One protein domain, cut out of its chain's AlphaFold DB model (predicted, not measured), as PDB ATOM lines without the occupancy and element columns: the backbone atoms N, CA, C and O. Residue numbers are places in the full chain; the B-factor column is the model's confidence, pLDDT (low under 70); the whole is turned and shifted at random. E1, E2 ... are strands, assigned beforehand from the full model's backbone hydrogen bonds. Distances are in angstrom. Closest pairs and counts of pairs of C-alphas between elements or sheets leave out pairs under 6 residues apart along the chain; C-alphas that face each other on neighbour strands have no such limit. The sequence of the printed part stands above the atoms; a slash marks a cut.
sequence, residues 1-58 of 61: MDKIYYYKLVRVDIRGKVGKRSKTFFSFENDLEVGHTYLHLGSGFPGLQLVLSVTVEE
ATOM      1  N   MET A   1     -33.800  11.430  59.405       67.25
ATOM      2  CA  MET A   1     -33.435  10.004  59.440       67.25
ATOM      3  C   MET A   1     -33.567   9.557  58.012       67.25
ATOM      4  O   MET A   1     -34.680   9.575  57.490       67.25
ATOM      5  N   ASP A   2     -32.433   9.365  57.358       89.44
ATOM      6  CA  ASP A   2     -32.405   9.201  55.909       89.44
ATOM      7  C   ASP A   2     -32.793   7.762  55.572       89.44
ATOM      8  O   ASP A   2     -32.608   6.855  56.383       89.44
ATOM      9  N   LYS A   3     -33.418   7.540  54.416       95.38
ATOM     10  CA  LYS A   3     -33.885   6.213  54.000       95.38
ATOM     11  C   LYS A   3     -33.325   5.886  52.628       95.38
ATOM     12  O   LYS A   3     -33.258   6.760  51.769       95.38
ATOM     13  N   ILE A   4     -32.952   4.627  52.422       97.06
ATOM     14  CA  ILE A   4     -32.649   4.083  51.099       97.06
ATOM     15  C   ILE A   4     -33.725   3.065  50.745       97.06
ATOM     16  O   ILE A   4     -34.018   2.142  51.505       97.06
ATOM     17  N   TYR A   5     -34.296   3.226  49.560       97.50
ATOM     18  CA  TYR A   5     -35.282   2.331  48.980       97.50
ATOM     19  C   TYR A   5     -34.595   1.448  47.945       97.50
ATOM     20  O   TYR A   5     -34.080   1.948  46.948       97.50
ATOM     21  N   TYR A   6     -34.608   0.135  48.153       97.75
ATOM     22  CA  TYR A   6     -34.092  -0.854  47.209       97.75
ATOM     23  C   TYR A   6     -35.243  -1.567  46.512       97.75
ATOM     24  O   TYR A   6     -35.941  -2.398  47.096       97.75
ATOM     25  N   TYR A   7     -35.412  -1.281  45.231       98.12
ATOM     26  CA  TYR A   7     -36.450  -1.842  44.385       98.12
ATOM     27  C   TYR A   7     -35.926  -3.044  43.611       98.12
ATOM     28  O   TYR A   7     -34.939  -2.954  42.879       98.12
ATOM     29  N   LYS A   8     -36.628  -4.175  43.709       98.06
ATOM     30  CA  LYS A   8     -36.389  -5.334  42.848       98.06
ATOM     31  C   LYS A   8     -37.206  -5.180  41.576       98.06
ATOM     32  O   LYS A   8     -38.432  -5.181  41.625       98.06
ATOM     33  N   LEU A   9     -36.530  -5.100  40.440       97.75
ATOM     34  CA  LEU A   9     -37.135  -4.846  39.139       97.75
ATOM     35  C   LEU A   9     -36.940  -6.018  38.185       97.75
ATOM     36  O   LEU A   9     -35.928  -6.718  38.248       97.75
ATOM     37  N   VAL A  10     -37.862  -6.182  37.242       97.12
ATOM     38  CA  VAL A  10     -37.705  -7.051  36.069       97.12
ATOM     39  C   VAL A  10     -38.087  -6.298  34.808       97.12
ATOM     40  O   VAL A  10     -39.054  -5.542  34.789       97.12
ATOM     41  N   ARG A  11     -37.346  -6.525  33.723       96.12
ATOM     42  CA  ARG A  11     -37.696  -5.939  32.429       96.12
ATOM     43  C   ARG A  11     -38.955  -6.603  31.881       96.12
ATOM     44  O   ARG A  11     -39.058  -7.828  31.916       96.12
ATOM     45  N   VAL A  12     -39.847  -5.807  31.311       96.19
ATOM     46  CA  VAL A  12     -41.058  -6.268  30.630       96.19
ATOM     47  C   VAL A  12     -41.053  -5.746  29.192       96.19
ATOM     48  O   VAL A  12     -40.475  -4.696  28.902       96.19
ATOM     49  N   ASP A  13     -41.617  -6.511  28.259       92.06
ATOM     50  CA  ASP A  13     -41.850  -6.034  26.894       92.06
ATOM     51  C   ASP A  13     -43.225  -5.361  26.745       92.06
ATOM     52  O   ASP A  13     -44.067  -5.398  27.638       92.06
ATOM     53  N   ILE A  14     -43.479  -4.751  25.588       89.06
ATOM     54  CA  ILE A  14     -44.753  -4.067  25.311       89.06
ATOM     55  C   ILE A  14     -45.973  -5.008  25.290       89.06
ATOM     56  O   ILE A  14     -47.103  -4.540  25.232       89.06
ATOM     57  N   ARG A  15     -45.757  -6.330  25.292       91.81
ATOM     58  CA  ARG A  15     -46.803  -7.362  25.314       91.81
ATOM     59  C   ARG A  15     -47.006  -7.940  26.719       91.81
ATOM     60  O   ARG A  15     -47.786  -8.875  26.873       91.81
ATOM     61  N   GLY A  16     -46.307  -7.417  27.730       87.06
ATOM     62  CA  GLY A  16     -46.405  -7.870  29.117       87.06
ATOM     63  C   GLY A  16     -45.535  -9.084  29.456       87.06
ATOM     64  O   GLY A  16     -45.649  -9.625  30.555       87.06
ATOM     65  N   LYS A  17     -44.645  -9.540  28.564       94.12
ATOM     66  CA  LYS A  17     -43.756 -10.669  28.865       94.12
ATOM     67  C   LYS A  17     -42.645 -10.232  29.812       94.12
ATOM     68  O   LYS A  17     -41.846  -9.350  29.494       94.12
ATOM     69  N   VAL A  18     -42.554 -10.916  30.947       94.44
ATOM     70  CA  VAL A  18     -41.543 -10.659  31.976       94.44
ATOM     71  C   VAL A  18     -40.222 -11.355  31.633       94.44
ATOM     72  O   VAL A  18     -40.176 -12.533  31.268       94.44
ATOM     73  N   GLY A  19     -39.122 -10.615  31.744       92.25
ATOM     74  CA  GLY A  19     -37.765 -11.131  31.602       92.25
ATOM     75  C   GLY A  19     -37.340 -12.007  32.786       92.25
ATOM     76  O   GLY A  19     -37.809 -11.848  33.905       92.25
ATOM     77  N   LYS A  20     -36.392 -12.925  32.557       93.00
ATOM     78  CA  LYS A  20     -35.957 -13.895  33.585       93.00
ATOM     79  C   LYS A  20     -35.082 -13.303  34.697       93.00
ATOM     80  O   LYS A  20     -35.007 -13.876  35.777       93.00
ATOM     81  N   ARG A  21     -34.344 -12.226  34.414       93.81
ATOM     82  CA  ARG A  21     -33.353 -11.655  35.339       93.81
ATOM     83  C   ARG A  21     -33.947 -10.455  36.062       93.81
ATOM     84  O   ARG A  21     -34.387  -9.519  35.396       93.81
ATOM     85  N   SER A  22     -33.896 -10.473  37.392       96.19
ATOM     86  CA  SER A  22     -34.166  -9.285  38.197       96.19
ATOM     87  C   SER A  22     -32.916  -8.424  38.366       96.19
ATOM     88  O   SER A  22     -31.794  -8.928  38.304       96.19
ATOM     89  N   LYS A  23     -33.121  -7.133  38.612       96.00
ATOM     90  CA  LYS A  23     -32.089  -6.162  38.988       96.00
ATOM     91  C   LYS A  23     -32.544  -5.374  40.210       96.00
ATOM     92  O   LYS A  23     -33.744  -5.272  40.445       96.00
ATOM     93  N   THR A  24     -31.597  -4.807  40.944       97.25
ATOM     94  CA  THR A  24     -31.884  -3.917  42.072       97.25
ATOM     95  C   THR A  24     -31.617  -2.481  41.653       97.25
ATOM     96  O   THR A  24     -30.515  -2.183  41.202       97.25
ATOM     97  N   PHE A  25     -32.619  -1.620  41.788       96.94
ATOM     98  CA  PHE A  25     -32.511  -0.168  41.656       96.94
ATOM     99  C   PHE A  25     -32.593   0.443  43.054       96.94
ATOM    100  O   PHE A  25     -33.389  -0.035  43.856       96.94
ATOM    101  N   PHE A  26     -31.788   1.459  43.358       95.12
ATOM    102  CA  PHE A  26     -31.863   2.151  44.644       95.12
ATOM    103  C   PHE A  26     -32.200   3.628  44.448       95.12
ATOM    104  O   PHE A  26     -31.784   4.228  43.458       95.12
ATOM    105  N   SER A  27     -32.943   4.196  45.394       94.56
ATOM    106  CA  SER A  27     -33.278   5.619  45.448       94.56
ATOM    107  C   SER A  27     -33.303   6.096  46.898       94.56
ATOM    108  O   SER A  27     -33.577   5.309  47.803       94.56
ATOM    109  N   PHE A  28     -33.029   7.380  47.119       95.00
ATOM    110  CA  PHE A  28     -33.267   8.044  48.407       95.00
ATOM    111  C   PHE A  28     -34.705   8.581  48.523       95.00
ATOM    112  O   PHE A  28     -35.148   8.955  49.606       95.00
ATOM    113  N   GLU A  29     -35.444   8.579  47.414       94.19
ATOM    114  CA  GLU A  29     -36.834   9.020  47.310       94.19
ATOM    115  C   GLU A  29     -37.750   7.820  47.016       94.19
ATOM    116  O   GLU A  29     -37.360   6.878  46.317       94.19
ATOM    117  N   ASN A  30     -38.969   7.835  47.572       94.19
ATOM    118  CA  ASN A  30     -39.929   6.735  47.434       94.19
ATOM    119  C   ASN A  30     -40.843   6.895  46.210       94.19
ATOM    120  O   ASN A  30     -42.062   6.996  46.353       94.19
ATOM    121  N   ASP A  31     -40.263   6.924  45.015       93.19
ATOM    122  CA  ASP A  31     -41.003   7.322  43.805       93.19
ATOM    123  C   ASP A  31     -41.581   6.149  43.009       93.19
ATOM    124  O   ASP A  31     -42.317   6.346  42.037       93.19
ATOM    125  N   LEU A  32     -41.224   4.914  43.378       96.81
ATOM    126  CA  LEU A  32     -41.652   3.714  42.665       96.81
ATOM    127  C   LEU A  32     -42.633   2.881  43.489       96.81
ATOM    128  O   LEU A  32     -42.412   2.588  44.663       96.81
ATOM    129  N   GLU A  33     -43.681   2.410  42.822       97.75
ATOM    130  CA  GLU A  33     -44.736   1.589  43.407       97.75
ATOM    131  C   GLU A  33     -44.622   0.134  42.946       97.75
ATOM    132  O   GLU A  33     -44.372  -0.163  41.774       97.75
ATOM    133  N   VAL A  34     -44.827  -0.800  43.876       98.00
ATOM    134  CA  VAL A  34     -44.821  -2.239  43.582       98.00
ATOM    135  C   VAL A  34     -45.995  -2.594  42.668       98.00
ATOM    136  O   VAL A  34     -47.127  -2.194  42.911       98.00
ATOM    137  N   GLY A  35     -45.726  -3.381  41.626       96.62
ATOM    138  CA  GLY A  35     -46.709  -3.769  40.613       96.62
ATOM    139  C   GLY A  35     -46.823  -2.788  39.446       96.62
ATOM    140  O   GLY A  35     -47.455  -3.122  38.445       96.62
ATOM    141  N   HIS A  36     -46.183  -1.619  39.523       96.69
ATOM    142  CA  HIS A  36     -46.179  -0.633  38.445       96.69
ATOM    143  C   HIS A  36     -44.948  -0.754  37.550       96.69
ATOM    144  O   HIS A  36     -43.901  -1.294  37.929       96.69
ATOM    145  N   THR A  37     -45.097  -0.267  36.318       96.12
ATOM    146  CA  THR A  37     -44.042  -0.286  35.308       96.12
ATOM    147  C   THR A  37     -43.533   1.109  35.004       96.12
ATOM    148  O   THR A  37     -44.325   2.008  34.738       96.12
ATOM    149  N   TYR A  38     -42.216   1.254  34.935       95.88
ATOM    150  CA  TYR A  38     -41.543   2.524  34.709       95.88
ATOM    151  C   TYR A  38     -40.625   2.434  33.496       95.88
ATOM    152  O   TYR A  38     -39.998   1.403  33.234       95.88
ATOM    153  N   LEU A  39     -40.546   3.527  32.742       94.62
ATOM    154  CA  LEU A  39     -39.651   3.676  31.601       94.62
ATOM    155  C   LEU A  39     -38.514   4.630  31.984       94.62
ATOM    156  O   LEU A  39     -38.728   5.576  32.729       94.62
ATOM    157  N   HIS A  40     -37.316   4.397  31.444       86.88
ATOM    158  CA  HIS A  40     -36.167   5.298  31.599       86.88
ATOM    159  C   HIS A  40     -35.708   5.540  33.051       86.88
ATOM    160  O   HIS A  40     -35.329   6.654  33.390       86.88
ATOM    161  N   LEU A  41     -35.595   4.489  33.874       93.50
ATOM    162  CA  LEU A  41     -34.965   4.556  35.212       93.50
ATOM    163  C   LEU A  41     -33.438   4.827  35.183       93.50
ATOM    164  O   LEU A  41     -32.720   4.536  36.135       93.50
ATOM    165  N   GLY A  42     -32.914   5.353  34.074       91.12
ATOM    166  CA  GLY A  42     -31.501   5.654  33.884       91.12
ATOM    167  C   GLY A  42     -30.648   4.480  33.392       91.12
ATOM    168  O   GLY A  42     -31.128   3.449  32.901       91.12
ATOM    169  N   SER A  43     -29.330   4.682  33.467       90.38
ATOM    170  CA  SER A  43     -28.335   3.713  33.003       90.38
ATOM    171  C   SER A  43     -28.461   2.386  33.757       90.38
ATOM    172  O   SER A  43     -28.663   2.353  34.966       90.38
ATOM    173  N   GLY A  44     -28.353   1.269  33.036       91.19
ATOM    174  CA  GLY A  44     -28.494  -0.074  33.609       91.19
ATOM    175  C   GLY A  44     -29.922  -0.630  33.614       91.19
ATOM    176  O   GLY A  44     -30.078  -1.849  33.759       91.19
ATOM    177  N   PHE A  45     -30.940   0.190  33.332       94.56
ATOM    178  CA  PHE A  45     -32.356  -0.204  33.336       94.56
ATOM    179  C   PHE A  45     -33.061   0.108  31.999       94.56
ATOM    180  O   PHE A  45     -33.996   0.906  31.948       94.56
ATOM    181  N   PRO A  46     -32.627  -0.503  30.876       91.12
ATOM    182  CA  PRO A  46     -33.170  -0.184  29.561       91.12
ATOM    183  C   PRO A  46     -34.580  -0.748  29.353       91.12
ATOM    184  O   PRO A  46     -34.830  -1.938  29.571       91.12
ATOM    185  N   GLY A  47     -35.468   0.082  28.806       91.81
ATOM    186  CA  GLY A  47     -36.849  -0.284  28.490       91.81
ATOM    187  C   GLY A  47     -37.762  -0.299  29.716       91.81
ATOM    188  O   GLY A  47     -37.429   0.277  30.749       91.81
ATOM    189  N   LEU A  48     -38.918  -0.949  29.578       95.81
ATOM    190  CA  LEU A  48     -39.946  -1.008  30.616       95.81
ATOM    191  C   LEU A  48     -39.491  -1.895  31.787       95.81
ATOM    192  O   LEU A  48     -39.105  -3.046  31.569       95.81
ATOM    193  N   GLN A  49     -39.543  -1.379  33.011       97.12
ATOM    194  CA  GLN A  49     -39.199  -2.106  34.234       97.12
ATOM    195  C   GLN A  49     -40.423  -2.232  35.134       97.12
ATOM    196  O   GLN A  49     -40.997  -1.219  35.510       97.12
ATOM    197  N   LEU A  50     -40.796  -3.452  35.505       97.06
ATOM    198  CA  LEU A  50     -41.823  -3.736  36.504       97.06
ATOM    199  C   LEU A  50     -41.187  -3.839  37.887       97.06
ATOM    200  O   LEU A  50     -40.219  -4.585  38.064       97.06
ATOM    201  N   VAL A  51     -41.762  -3.144  38.863       97.75
ATOM    202  CA  VAL A  51     -41.362  -3.229  40.269       97.75
ATOM    203  C   VAL A  51     -42.014  -4.448  40.915       97.75
ATOM    204  O   VAL A  51     -43.235  -4.569  40.938       97.75
ATOM    205  N   LEU A  52     -41.209  -5.360  41.453       97.75
ATOM    206  CA  LEU A  52     -41.682  -6.578  42.119       97.75
ATOM    207  C   LEU A  52     -41.777  -6.433  43.635       97.75
ATOM    208  O   LEU A  52     -42.647  -7.033  44.255       97.75
ATOM    209  N   SER A  53     -40.851  -5.692  44.239       98.25
ATOM    210  CA  SER A  53     -40.808  -5.465  45.682       98.25
ATOM    211  C   SER A  53     -39.931  -4.260  46.002       98.25
ATOM    212  O   SER A  53     -39.084  -3.877  45.191       98.25
ATOM    213  N   VAL A  54     -40.089  -3.721  47.208       98.12
ATOM    214  CA  VAL A  54     -39.215  -2.695  47.780       98.12
ATOM    215  C   VAL A  54     -38.759  -3.132  49.169       98.12
ATOM    216  O   VAL A  54     -39.556  -3.663  49.943       98.12
ATOM    217  N   THR A  55     -37.484  -2.918  49.472       97.75
ATOM    218  CA  THR A  55     -36.924  -3.011  50.823       97.75
ATOM    219  C   THR A  55     -36.467  -1.620  51.233       97.75
ATOM    220  O   THR A  55     -35.806  -0.946  50.447       97.75
ATOM    221  N   VAL A  56     -36.816  -1.189  52.444       97.25
ATOM    222  CA  VAL A  56     -36.428   0.123  52.974       97.25
ATOM    223  C   VAL A  56     -35.381  -0.078  54.056       97.25
ATOM    224  O   VAL A  56     -35.600  -0.847  54.990       97.25
ATOM    225  N   GLU A  57     -34.255   0.608  53.917       96.31
ATOM    226  CA  GLU A  57     -33.187   0.662  54.908       96.31
ATOM    227  C   GLU A  57     -33.174   2.053  55.546       96.31
ATOM    228  O   GLU A  57     -33.183   3.064  54.840       96.31
ATOM    229  N   GLU A  58     -33.188   2.113  56.877       94.56
ATOM    230  CA  GLU A  58     -33.040   3.369  57.611       94.56
ATOM    231  C   GLU A  58     -31.553   3.643  57.842       94.56
ATOM    232  O   GLU A  58     -30.859   2.865  58.495       94.56
TER     233      GLU A  58
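Overview. This is residues 1 to 58 of the 61 residues of an uncharacterized protein of Lachnospiraceae bacterium NSJ-29 (UniProt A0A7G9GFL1). A single strongly twisted sheet of three long antiparallel strands makes a rod, with E1 running between E2 and E3. The long link after E2, residues 28 to 47, passes over one face of this sheet to the free edge of E3, where residues 37 and 38 pair with it, and then loops back to where E3 begins. The printed part has 58 residues with no named helix and three named strands, E1, E2 and E3 along the chain; the sheet's order is E2, E1, E3, and the class is all strand. The whole is compact, with a radius of gyration of the C-alphas of 11.4 A, and the C-alphas span 40 by 19 by 17 A.

Along the chain. E1 is residues 2 to 12, from C-alpha 2 at (-32.405, 9.201, 55.909) to C-alpha 12 at (-41.058, -6.268, 30.630), a length of 30.9 A. After a tight link of 5 residues, E2 is residues 18 to 27, 22.7 A long, beginning with C-alpha 18 at (-41.543, -10.659, 31.976). E2 bends by 87 degrees at residue 21. E3 is residues 48 to 58, 28.2 A long, and ends with C-alpha 58 at (-33.040, 3.369, 57.611). E3 bends by 66 degrees at residue 52.

Arrangement. E1 is the inner strand of the sheet, and E2 and E3 are its edge strands. E1 and E2 form a hairpin, antiparallel, with 161 degrees between their directions. C-alphas 6 and 26 face each other at 4.5 A, and N 7 and O 25 are within hydrogen-bond range at 2.7 A, as are N 23 and O 9 at 2.9 A. E1 and E3 are antiparallel, with 158 degrees between their directions. C-alphas 7 and 54 face each other at 4.5 A; N 6 and O 55 are 2.8 A apart and N 52 and O 8 are 2.8 A apart, both within hydrogen-bond range. E2 and E3 are apart, but only just: their closest C-alphas are 8.3 A from each other. Residues 37 to 38 pair antiparallel with residues 49 to 50 of E3. The sheet's C-alphas lie up to 5.1 A off the best plane through them.

Size, cuts and confidence. The two C-alphas farthest apart are those of Met 1 and Arg 15, at 40.6 A, while those of Met 1 and Glu 58 are 6.9 A apart. The printed part has no cut. The link from E2 to E3 is long, with 20 residues, whose C-alphas lie 7 to 13 A from the mean of the C-alphas. The mean pLDDT of the printed part of this model is 94.5, and one residue, Met 1, is under 70.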